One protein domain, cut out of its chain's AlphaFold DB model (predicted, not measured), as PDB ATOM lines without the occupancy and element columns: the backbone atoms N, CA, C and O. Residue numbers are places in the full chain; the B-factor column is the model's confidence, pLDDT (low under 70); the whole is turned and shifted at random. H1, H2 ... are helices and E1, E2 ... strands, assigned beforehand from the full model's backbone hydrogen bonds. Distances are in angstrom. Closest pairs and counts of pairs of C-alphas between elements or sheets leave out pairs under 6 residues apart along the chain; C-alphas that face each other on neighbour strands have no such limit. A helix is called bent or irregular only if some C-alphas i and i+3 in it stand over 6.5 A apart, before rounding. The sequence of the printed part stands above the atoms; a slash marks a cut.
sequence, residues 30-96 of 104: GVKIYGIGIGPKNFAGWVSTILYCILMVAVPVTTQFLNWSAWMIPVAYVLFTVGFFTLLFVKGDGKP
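Overview. This is residues 30 to 96 of the 104 residues of an uncharacterized protein of Acetobacter sp. DmW_136 (UniProt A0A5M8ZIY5). The model is a long helical hairpin with a small head: H1 and H2 run side by side in opposite ways, joined at one end by residues 67 to 71. At the other end a loop of residues 30 to 40, which folds back on itself and holds the short strand E1, makes the head, and the last residues, 91 to 96, lie at that end too. The printed part has 67 residues with one named strand and two named helices, in the order E1, H1, H2, and its class is mostly helix. It is loose, with a radius of gyration of the C-alphas of 14.6 A, and its C-alphas span 44 by 20 by 20 A, a rod.

Along the chain. The printed part begins at Gly 30, with its C-alpha at (21.771, -3.872, 68.523). E1 is residues 38 to 40, 7.1 A from first to last C-alpha. H1 is residues 43 to 66, beginning at C-alpha 43 at (32.295, -8.468, 73.783), and is 32.6 A long from first to last C-alpha. H1 has a kink of 41 degrees near residue 60; it is neither bent nor irregular, but only just: C-alphas 57 and 60 are 6.4 A apart. H2 is residues 72 to 90, 26.6 A long from first to last C-alpha, and ends at C-alpha 90 at (28.111, 5.060, 65.645).

Arrangement. Residues 30 to 31 pair antiparallel with residues 38 to 39 of E1, while E1 pairs with no named strand. The closest C-alphas of E1 and H1 are those of Pro 40 and Trp 46, 5.6 A apart. H1 and H2 form a helical hairpin: they touch, H1 with residues 52 to 63 alone, and the closest C-alphas are those of Val 59 and Ile 73, 6.8 A apart. Their lines stand at a shallow tilt of 9 degrees, and they run opposite ways. E1 and H2 are apart, but only just, with their closest C-alphas 8.3 A from each other. In H2 every O i to N i+4 pair is within hydrogen-bond range; in H1 17 of 20 are.

Size, cuts and confidence. The two C-alphas farthest apart are those of Ile 33 and Asn 67, 44.8 A, while those of Gly 30 and Pro 96, the first and last printed residues, are 10.2 A apart. The printed part has no cut. The links from E1 to H1, of 2 residues, and from H1 to H2, of 5 residues, are tight. The mean pLDDT of the printed part is 86.1, and no printed residue is under 70.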
ATOM      1  N   GLY A  30      22.908  -3.602  69.389       83.06
ATOM      2  CA  GLY A  30      21.771  -3.872  68.523       83.06
ATOM      3  C   GLY A  30      20.460  -3.894  69.271       83.06
ATOM      4  O   GLY A  30      20.414  -3.930  70.501       83.06
ATOM      5  N   VAL A  31      19.384  -3.862  68.494       82.56
ATOM      6  CA  VAL A  31      18.026  -3.931  69.028       82.56
ATOM      7  C   VAL A  31      17.826  -5.291  69.700       82.56
ATOM      8  O   VAL A  31      18.261  -6.321  69.172       82.56
ATOM      9  N   LYS A  32      17.193  -5.294  70.875       75.69
ATOM     10  CA  LYS A  32      16.853  -6.521  71.605       75.69
ATOM     11  C   LYS A  32      15.811  -7.342  70.832       75.69
ATOM     12  O   LYS A  32      14.978  -6.790  70.118       75.69
ATOM     13  N   ILE A  33      15.860  -8.667  70.993       73.75
ATOM     14  CA  ILE A  33      14.899  -9.606  70.377       73.75
ATOM     15  C   ILE A  33      13.481  -9.369  70.930       73.75
ATOM     16  O   ILE A  33      12.494  -9.482  70.204       73.75
ATOM     17  N   TYR A  34      13.393  -8.961  72.199       74.88
ATOM     18  CA  TYR A  34      12.148  -8.679  72.905       74.88
ATOM     19  C   TYR A  34      12.125  -7.239  73.434       74.88
ATOM     20  O   TYR A  34      13.110  -6.773  74.019       74.88
ATOM     21  N   GLY A  35      10.984  -6.566  73.270       73.62
ATOM     22  CA  GLY A  35      10.699  -5.240  73.827       73.62
ATOM     23  C   GLY A  35      11.250  -4.062  73.014       73.62
ATOM     24  O   GLY A  35      11.637  -4.206  71.853       73.62
ATOM     25  N   ILE A  36      11.258  -2.874  73.633       74.31
ATOM     26  CA  ILE A  36      11.952  -1.674  73.135       74.31
ATOM     27  C   ILE A  36      13.295  -1.571  73.849       74.31
ATOM     28  O   ILE A  36      13.358  -1.494  75.076       74.31
ATOM     29  N   GLY A  37      14.380  -1.548  73.082       74.88
ATOM     30  CA  GLY A  37      15.685  -1.206  73.626       74.88
ATOM     31  C   GLY A  37      16.851  -1.658  72.766       74.88
ATOM     32  O   GLY A  37      16.738  -2.553  71.926       74.88
ATOM     33  N   ILE A  38      17.994  -1.035  73.034       81.75
ATOM     34  CA  ILE A  38      19.297  -1.420  72.507       81.75
ATOM     35  C   ILE A  38      20.065  -2.130  73.621       81.75
ATOM     36  O   ILE A  38      19.968  -1.768  74.793       81.75
ATOM     37  N   GLY A  39      20.798  -3.178  73.261       82.81
ATOM     38  CA  GLY A  39      21.701  -3.874  74.165       82.81
ATOM     39  C   GLY A  39      23.027  -4.220  73.490       82.81
ATOM     40  O   GLY A  39      23.099  -4.262  72.255       82.81
ATOM     41  N   PRO A  40      24.078  -4.469  74.285       86.25
ATOM     42  CA  PRO A  40      25.345  -4.965  73.771       86.25
ATOM     43  C   PRO A  40      25.152  -6.360  73.160       86.25
ATOM     44  O   PRO A  40      24.527  -7.234  73.760       86.25
ATOM     45  N   LYS A  41      25.678  -6.563  71.950       84.44
ATOM     46  CA  LYS A  41      25.599  -7.838  71.217       84.44
ATOM     47  C   LYS A  41      26.894  -8.637  71.237       84.44
ATOM     48  O   LYS A  41      26.862  -9.851  71.072       84.44
ATOM     49  N   ASN A  42      28.025  -7.962  71.398       85.12
ATOM     50  CA  ASN A  42      29.347  -8.569  71.350       85.12
ATOM     51  C   ASN A  42      30.190  -8.148  72.562       85.12
ATOM     52  O   ASN A  42      29.799  -7.287  73.352       85.12
ATOM     53  N   PHE A  43      31.370  -8.757  72.689       86.69
ATOM     54  CA  PHE A  43      32.295  -8.468  73.783       86.69
ATOM     55  C   PHE A  43      32.692  -6.982  73.835       86.69
ATOM     56  O   PHE A  43      32.739  -6.405  74.912       86.69
ATOM     57  N   ALA A  44      32.880  -6.322  72.685       87.44
ATOM     58  CA  ALA A  44      33.215  -4.896  72.628       87.44
ATOM     59  C   ALA A  44      32.087  -3.980  73.157       87.44
ATOM     60  O   ALA A  44      32.349  -3.008  73.870       87.44
ATOM     61  N   GLY A  45      30.826  -4.305  72.869       86.50
ATOM     62  CA  GLY A  45      29.652  -3.631  73.428       86.50
ATOM     63  C   GLY A  45      29.559  -3.811  74.944       86.50
ATOM     64  O   GLY A  45      29.277  -2.858  75.669       86.50
ATOM     65  N   TRP A  46      29.867  -5.008  75.448       89.81
ATOM     66  CA  TRP A  46      29.934  -5.259  76.890       89.81
ATOM     67  C   TRP A  46      31.071  -4.494  77.562       89.81
ATOM     68  O   TRP A  46      30.832  -3.827  78.562       89.81
ATOM     69  N   VAL A  47      32.278  -4.521  76.991       92.31
ATOM     70  CA  VAL A  47      33.438  -3.786  77.516       92.31
ATOM     71  C   VAL A  47      33.156  -2.287  77.577       92.31
ATOM     72  O   VAL A  47      33.393  -1.670  78.608       92.31
ATOM     73  N   SER A  48      32.602  -1.698  76.516       89.62
ATOM     74  CA  SER A  48      32.250  -0.270  76.504       89.62
ATOM     75  C   SER A  48      31.147   0.079  77.510       89.62
ATOM     76  O   SER A  48      31.234   1.111  78.169       89.62
ATOM     77  N   THR A  49      30.155  -0.797  77.694       91.19
ATOM     78  CA  THR A  49      29.119  -0.627  78.729       91.19
ATOM     79  C   THR A  49      29.715  -0.690  80.137       91.19
ATOM     80  O   THR A  49      29.427   0.167  80.965       91.19
ATOM     81  N   ILE A  50      30.582  -1.670  80.408       93.81
ATOM     82  CA  ILE A  50      31.269  -1.806  81.700       93.81
ATOM     83  C   ILE A  50      32.156  -0.587  81.959       93.81
ATOM     84  O   ILE A  50      32.111  -0.025  83.048       93.81
ATOM     85  N   LEU A  51      32.916  -0.143  80.955       93.62
ATOM     86  CA  LEU A  51      33.757   1.047  81.051       93.62
ATOM     87  C   LEU A  51      32.927   2.290  81.391       93.62
ATOM     88  O   LEU A  51      33.307   3.052  82.274       93.62
ATOM     89  N   TYR A  52      31.777   2.468  80.743       92.56
ATOM     90  CA  TYR A  52      30.850   3.550  81.062       92.56
ATOM     91  C   TYR A  52      30.350   3.477  82.514       92.56
ATOM     92  O   TYR A  52      30.383   4.484  83.220       92.56
ATOM     93  N   CYS A  53      29.959   2.294  82.995       93.69
ATOM     94  CA  CYS A  53      29.559   2.105  84.392       93.69
ATOM     95  C   CYS A  53      30.697   2.440  85.368       93.69
ATOM     96  O   CYS A  53      30.466   3.117  86.368       93.69
ATOM     97  N   ILE A  54      31.927   2.011  85.067       94.38
ATOM     98  CA  ILE A  54      33.108   2.332  85.877       94.38
ATOM     99  C   ILE A  54      33.324   3.843  85.920       94.38
ATOM    100  O   ILE A  54      33.515   4.383  87.003       94.38
ATOM    101  N   LEU A  55      33.245   4.540  84.781       92.62
ATOM    102  CA  LEU A  55      33.380   5.998  84.736       92.62
ATOM    103  C   LEU A  55      32.309   6.690  85.588       92.62
ATOM    104  O   LEU A  55      32.635   7.584  86.361       92.62
ATOM    105  N   MET A  56      31.056   6.237  85.514       91.38
ATOM    106  CA  MET A  56      29.949   6.788  86.304       91.38
ATOM    107  C   MET A  56      30.163   6.646  87.819       91.38
ATOM    108  O   MET A  56      29.856   7.567  88.579       91.38
ATOM    109  N   VAL A  57      30.725   5.520  88.265       92.50
ATOM    110  CA  VAL A  57      31.062   5.284  89.679       92.50
ATOM    111  C   VAL A  57      32.356   5.996  90.080       92.50
ATOM    112  O   VAL A  57      32.489   6.435  91.219       92.50
ATOM    113  N   ALA A  58      33.303   6.157  89.155       91.06
ATOM    114  CA  ALA A  58      34.579   6.805  89.424       91.06
ATOM    115  C   ALA A  58      34.437   8.313  89.663       91.06
ATOM    116  O   ALA A  58      35.161   8.836  90.500       91.06
ATOM    117  N   VAL A  59      33.502   9.005  88.996       89.06
ATOM    118  CA  VAL A  59      33.280  10.459  89.167       89.06
ATOM    119  C   VAL A  59      33.143  10.886  90.636       89.06
ATOM    120  O   VAL A  59      33.920  11.734  91.070       89.06
ATOM    121  N   PRO A  60      32.215  10.338  91.443       85.69
ATOM    122  CA  PRO A  60      32.069  10.764  92.833       85.69
ATOM    123  C   PRO A  60      33.313  10.428  93.662       85.69
ATOM    124  O   PRO A  60      33.723  11.232  94.495       85.69
ATOM    125  N   VAL A  61      33.964   9.294  93.392       87.75
ATOM    126  CA  VAL A  61      35.199   8.896  94.079       87.75
ATOM    127  C   VAL A  61      36.316   9.901  93.791       87.75
ATOM    128  O   VAL A  61      36.928  10.424  94.715       87.75
ATOM    129  N   THR A  62      36.554  10.248  92.525       86.31
ATOM    130  CA  THR A  62      37.619  11.188  92.148       86.31
ATOM    131  C   THR A  62      37.342  12.605  92.631       86.31
ATOM    132  O   THR A  62      38.285  13.306  92.999       86.31
ATOM    133  N   THR A  63      36.076  13.027  92.713       83.88
ATOM    134  CA  THR A  63      35.731  14.361  93.232       83.88
ATOM    135  C   THR A  63      36.133  14.556  94.691       83.88
ATOM    136  O   THR A  63      36.539  15.659  95.053       83.88
ATOM    137  N   GLN A  64      36.108  13.488  95.498       83.00
ATOM    138  CA  GLN A  64      36.558  13.517  96.893       83.00
ATOM    139  C   GLN A  64      38.079  13.681  97.007       83.00
ATOM    140  O   GLN A  64      38.556  14.361  97.910       83.00
ATOM    141  N   PHE A  65      38.846  13.099  96.080       84.25
ATOM    142  CA  PHE A  65      40.311  13.179  96.093       84.25
ATOM    143  C   PHE A  65      40.865  14.450  95.440       84.25
ATOM    144  O   PHE A  65      41.941  14.911  95.810       84.25
ATOM    145  N   LEU A  66      40.155  15.015  94.459       84.00
ATOM    146  CA  LEU A  66      40.661  16.093  93.601       84.00
ATOM    147  C   LEU A  66      40.091  17.485  93.929       84.00
ATOM    148  O   LEU A  66      40.368  18.423  93.187       84.00
ATOM    149  N   ASN A  67      39.312  17.640  95.010       83.81
ATOM    150  CA  ASN A  67      38.653  18.904  95.390       83.81
ATOM    151  C   ASN A  67      37.888  19.559  94.223       83.81
ATOM    152  O   ASN A  67      37.974  20.766  93.984       83.81
ATOM    153  N   TRP A  68      37.156  18.754  93.451       83.31
ATOM    154  CA  TRP A  68      36.377  19.276  92.332       83.31
ATOM    155  C   TRP A  68      35.250  20.180  92.822       83.31
ATOM    156  O   TRP A  68      34.592  19.907  93.825       83.31
ATOM    157  N   SER A  69      34.980  21.242  92.066       85.56
ATOM    158  CA  SER A  69      33.795  22.057  92.317       85.56
ATOM    159  C   SER A  69      32.525  21.250  92.039       85.56
ATOM    160  O   SER A  69      32.457  20.511  91.056       85.56
ATOM    161  N   ALA A  70      31.486  21.436  92.858       84.81
ATOM    162  CA  ALA A  70      30.242  20.659  92.783       84.81
ATOM    163  C   ALA A  70      29.569  20.688  91.394       84.81
ATOM    164  O   ALA A  70      28.939  19.713  90.991       84.81
ATOM    165  N   TRP A  71      29.746  21.772  90.632       87.31
ATOM    166  CA  TRP A  71      29.217  21.910  89.272       87.31
ATOM    167  C   TRP A  71      29.925  21.017  88.237       87.31
ATOM    168  O   TRP A  71      29.354  20.736  87.186       87.31
ATOM    169  N   MET A  72      31.136  20.528  88.515       87.94
ATOM    170  CA  MET A  72      31.891  19.668  87.593       87.94
ATOM    171  C   MET A  72      31.331  18.242  87.536       87.94
ATOM    172  O   MET A  72      31.453  17.579  86.509       87.94
ATOM    173  N   ILE A  73      30.674  17.785  88.607       87.31
ATOM    174  CA  ILE A  73      30.054  16.454  88.699       87.31
ATOM    175  C   ILE A  73      28.977  16.255  87.619       87.31
ATOM    176  O   ILE A  73      29.121  15.341  86.801       87.31
ATOM    177  N   PRO A  74      27.919  17.093  87.540       90.62
ATOM    178  CA  PRO A  74      26.904  16.937  86.504       90.62
ATOM    179  C   PRO A  74      27.477  17.135  85.095       90.62
ATOM    180  O   PRO A  74      27.054  16.439  84.176       90.62
ATOM    181  N   VAL A  75      28.472  18.011  84.912       92.38
ATOM    182  CA  VAL A  75      29.134  18.207  83.608       92.38
ATOM    183  C   VAL A  75      29.850  16.934  83.150       92.38
ATOM    184  O   VAL A  75      29.675  16.515  82.006       92.38
ATOM    185  N   ALA A  76      30.606  16.279  84.036       90.50
ATOM    186  CA  ALA A  76      31.271  15.016  83.728       90.50
ATOM    187  C   ALA A  76      30.258  13.921  83.364       90.50
ATOM    188  O   ALA A  76      30.444  13.206  82.378       90.50
ATOM    189  N   TYR A  77      29.147  13.832  84.101       91.75
ATOM    190  CA  TYR A  77      28.082  12.882  83.788       91.75
ATOM    191  C   TYR A  77      27.443  13.128  82.428       91.75
ATOM    192  O   TYR A  77      27.273  12.179  81.658       91.75
ATOM    193  N   VAL A  78      27.136  14.379  82.093       94.56
ATOM    194  CA  VAL A  78      26.614  14.738  80.771       94.56
ATOM    195  C   VAL A  78      27.614  14.351  79.682       94.56
ATOM    196  O   VAL A  78      27.224  13.689  78.722       94.56
ATOM    197  N   LEU A  79      28.900  14.668  79.846       93.88
ATOM    198  CA  LEU A  79      29.936  14.330  78.864       93.88
ATOM    199  C   LEU A  79      30.061  12.819  78.639       93.88
ATOM    200  O   LEU A  79      30.062  12.369  77.493       93.88
ATOM    201  N   PHE A  80      30.114  12.021  79.707       92.06
ATOM    202  CA  PHE A  80      30.179  10.564  79.583       92.06
ATOM    203  C   PHE A  80      28.912   9.976  78.975       92.06
ATOM    204  O   PHE A  80      28.996   9.061  78.155       92.06
ATOM    205  N   THR A  81      27.747  10.523  79.321       91.94
ATOM    206  CA  THR A  81      26.460  10.099  78.765       91.94
ATOM    207  C   THR A  81      26.413  10.379  77.267       91.94
ATOM    208  O   THR A  81      26.150   9.472  76.481       91.94
ATOM    209  N   VAL A  82      26.750  11.599  76.843       93.38
ATOM    210  CA  VAL A  82      26.808  11.989  75.427       93.38
ATOM    211  C   VAL A  82      27.827  11.145  74.664       93.38
ATOM    212  O   VAL A  82      27.524  10.669  73.570       93.38
ATOM    213  N   GLY A  83      29.008  10.898  75.238       91.62
ATOM    214  CA  GLY A  83      30.021  10.030  74.638       91.62
ATOM    215  C   GLY A  83      29.522   8.596  74.450       91.62
ATOM    216  O   GLY A  83      29.662   8.025  73.367       91.62
ATOM    217  N   PHE A  84      28.863   8.036  75.465       89.56
ATOM    218  CA  PHE A  84      28.275   6.703  75.385       89.56
ATOM    219  C   PHE A  84      27.142   6.635  74.356       89.56
ATOM    220  O   PHE A  84      27.134   5.729  73.527       89.56
ATOM    221  N   PHE A  85      26.239   7.619  74.324       88.81
ATOM    222  CA  PHE A  85      25.195   7.708  73.298       88.81
ATOM    223  C   PHE A  85      25.779   7.828  71.893       88.81
ATOM    224  O   PHE A  85      25.338   7.126  70.987       88.81
ATOM    225  N   THR A  86      26.803   8.657  71.706       88.56
ATOM    226  CA  THR A  86      27.503   8.775  70.419       88.56
ATOM    227  C   THR A  86      28.051   7.418  69.986       88.56
ATOM    228  O   THR A  86      27.874   7.006  68.841       88.56
ATOM    229  N   LEU A  87      28.645   6.668  70.917       87.69
ATOM    230  CA  LEU A  87      29.156   5.328  70.658       87.69
ATOM    231  C   LEU A  87      28.029   4.334  70.324       87.69
ATOM    232  O   LEU A  87      28.185   3.541  69.394       87.69
ATOM    233  N   LEU A  88      26.874   4.421  70.996       85.75
ATOM    234  CA  LEU A  88      25.672   3.645  70.665       85.75
ATOM    235  C   LEU A  88      25.162   3.934  69.248       85.75
ATOM    236  O   LEU A  88      24.761   3.002  68.554       85.75
ATOM    237  N   PHE A  89      25.180   5.195  68.807       83.06
ATOM    238  CA  PHE A  89      24.741   5.573  67.462       83.06
ATOM    239  C   PHE A  89      25.750   5.161  66.384       83.06
ATOM    240  O   PHE A  89      25.355   4.611  65.360       83.06
ATOM    241  N   VAL A  90      27.048   5.365  66.621       85.56
ATOM    242  CA  VAL A  90      28.111   5.060  65.645       85.56
ATOM    243  C   VAL A  90      28.366   3.555  65.514       85.56
ATOM    244  O   VAL A  90      28.679   3.075  64.426       85.56
ATOM    245  N   LYS A  91      28.258   2.790  66.609       84.44
ATOM    246  CA  LYS A  91      28.489   1.331  66.638       84.44
ATOM    247  C   LYS A  91      27.205   0.512  66.793       84.44
ATOM    248  O   LYS A  91      27.268  -0.686  67.092       84.44
ATOM    249  N   GLY A  92      26.059   1.151  66.595       80.88
ATOM    250  CA  GLY A  92      24.753   0.515  66.594       80.88
ATOM    251  C   GLY A  92      24.421  -0.159  65.264       80.88
ATOM    252  O   GLY A  92      24.958   0.174  64.215       80.88
ATOM    253  N   ASP A  93      23.470  -1.087  65.311       74.44
ATOM    254  CA  ASP A  93      22.876  -1.802  64.165       74.44
ATOM    255  C   ASP A  93      22.183  -0.857  63.144       74.44
ATOM    256  O   ASP A  93      21.783  -1.278  62.068       74.44
ATOM    257  N   GLY A  94      21.988   0.430  63.466       71.12
ATOM    258  CA  GLY A  94      21.316   1.398  62.581       71.12
ATOM    259  C   GLY A  94      19.836   1.087  62.307       71.12
ATOM    260  O   GLY A  94      19.179   1.783  61.537       71.12
ATOM    261  N   LYS A  95      19.290   0.041  62.937       75.38
ATOM    262  CA  LYS A  95      17.896  -0.372  62.778       75.38
ATOM    263  C   LYS A  95      16.939   0.579  63.496       75.38
ATOM    264  O   LYS A  95      17.237   1.024  64.607       75.38
ATOM    265  N   PRO A  96      15.749   0.823  62.916       72.94
ATOM    266  CA  PRO A  96      14.732   1.650  63.547       72.94
ATOM    267  C   PRO A  96      14.290   1.032  64.874       72.94
ATOM    268  O   PRO A  96      14.133  -0.189  64.995       72.94
TER     269      PRO A  96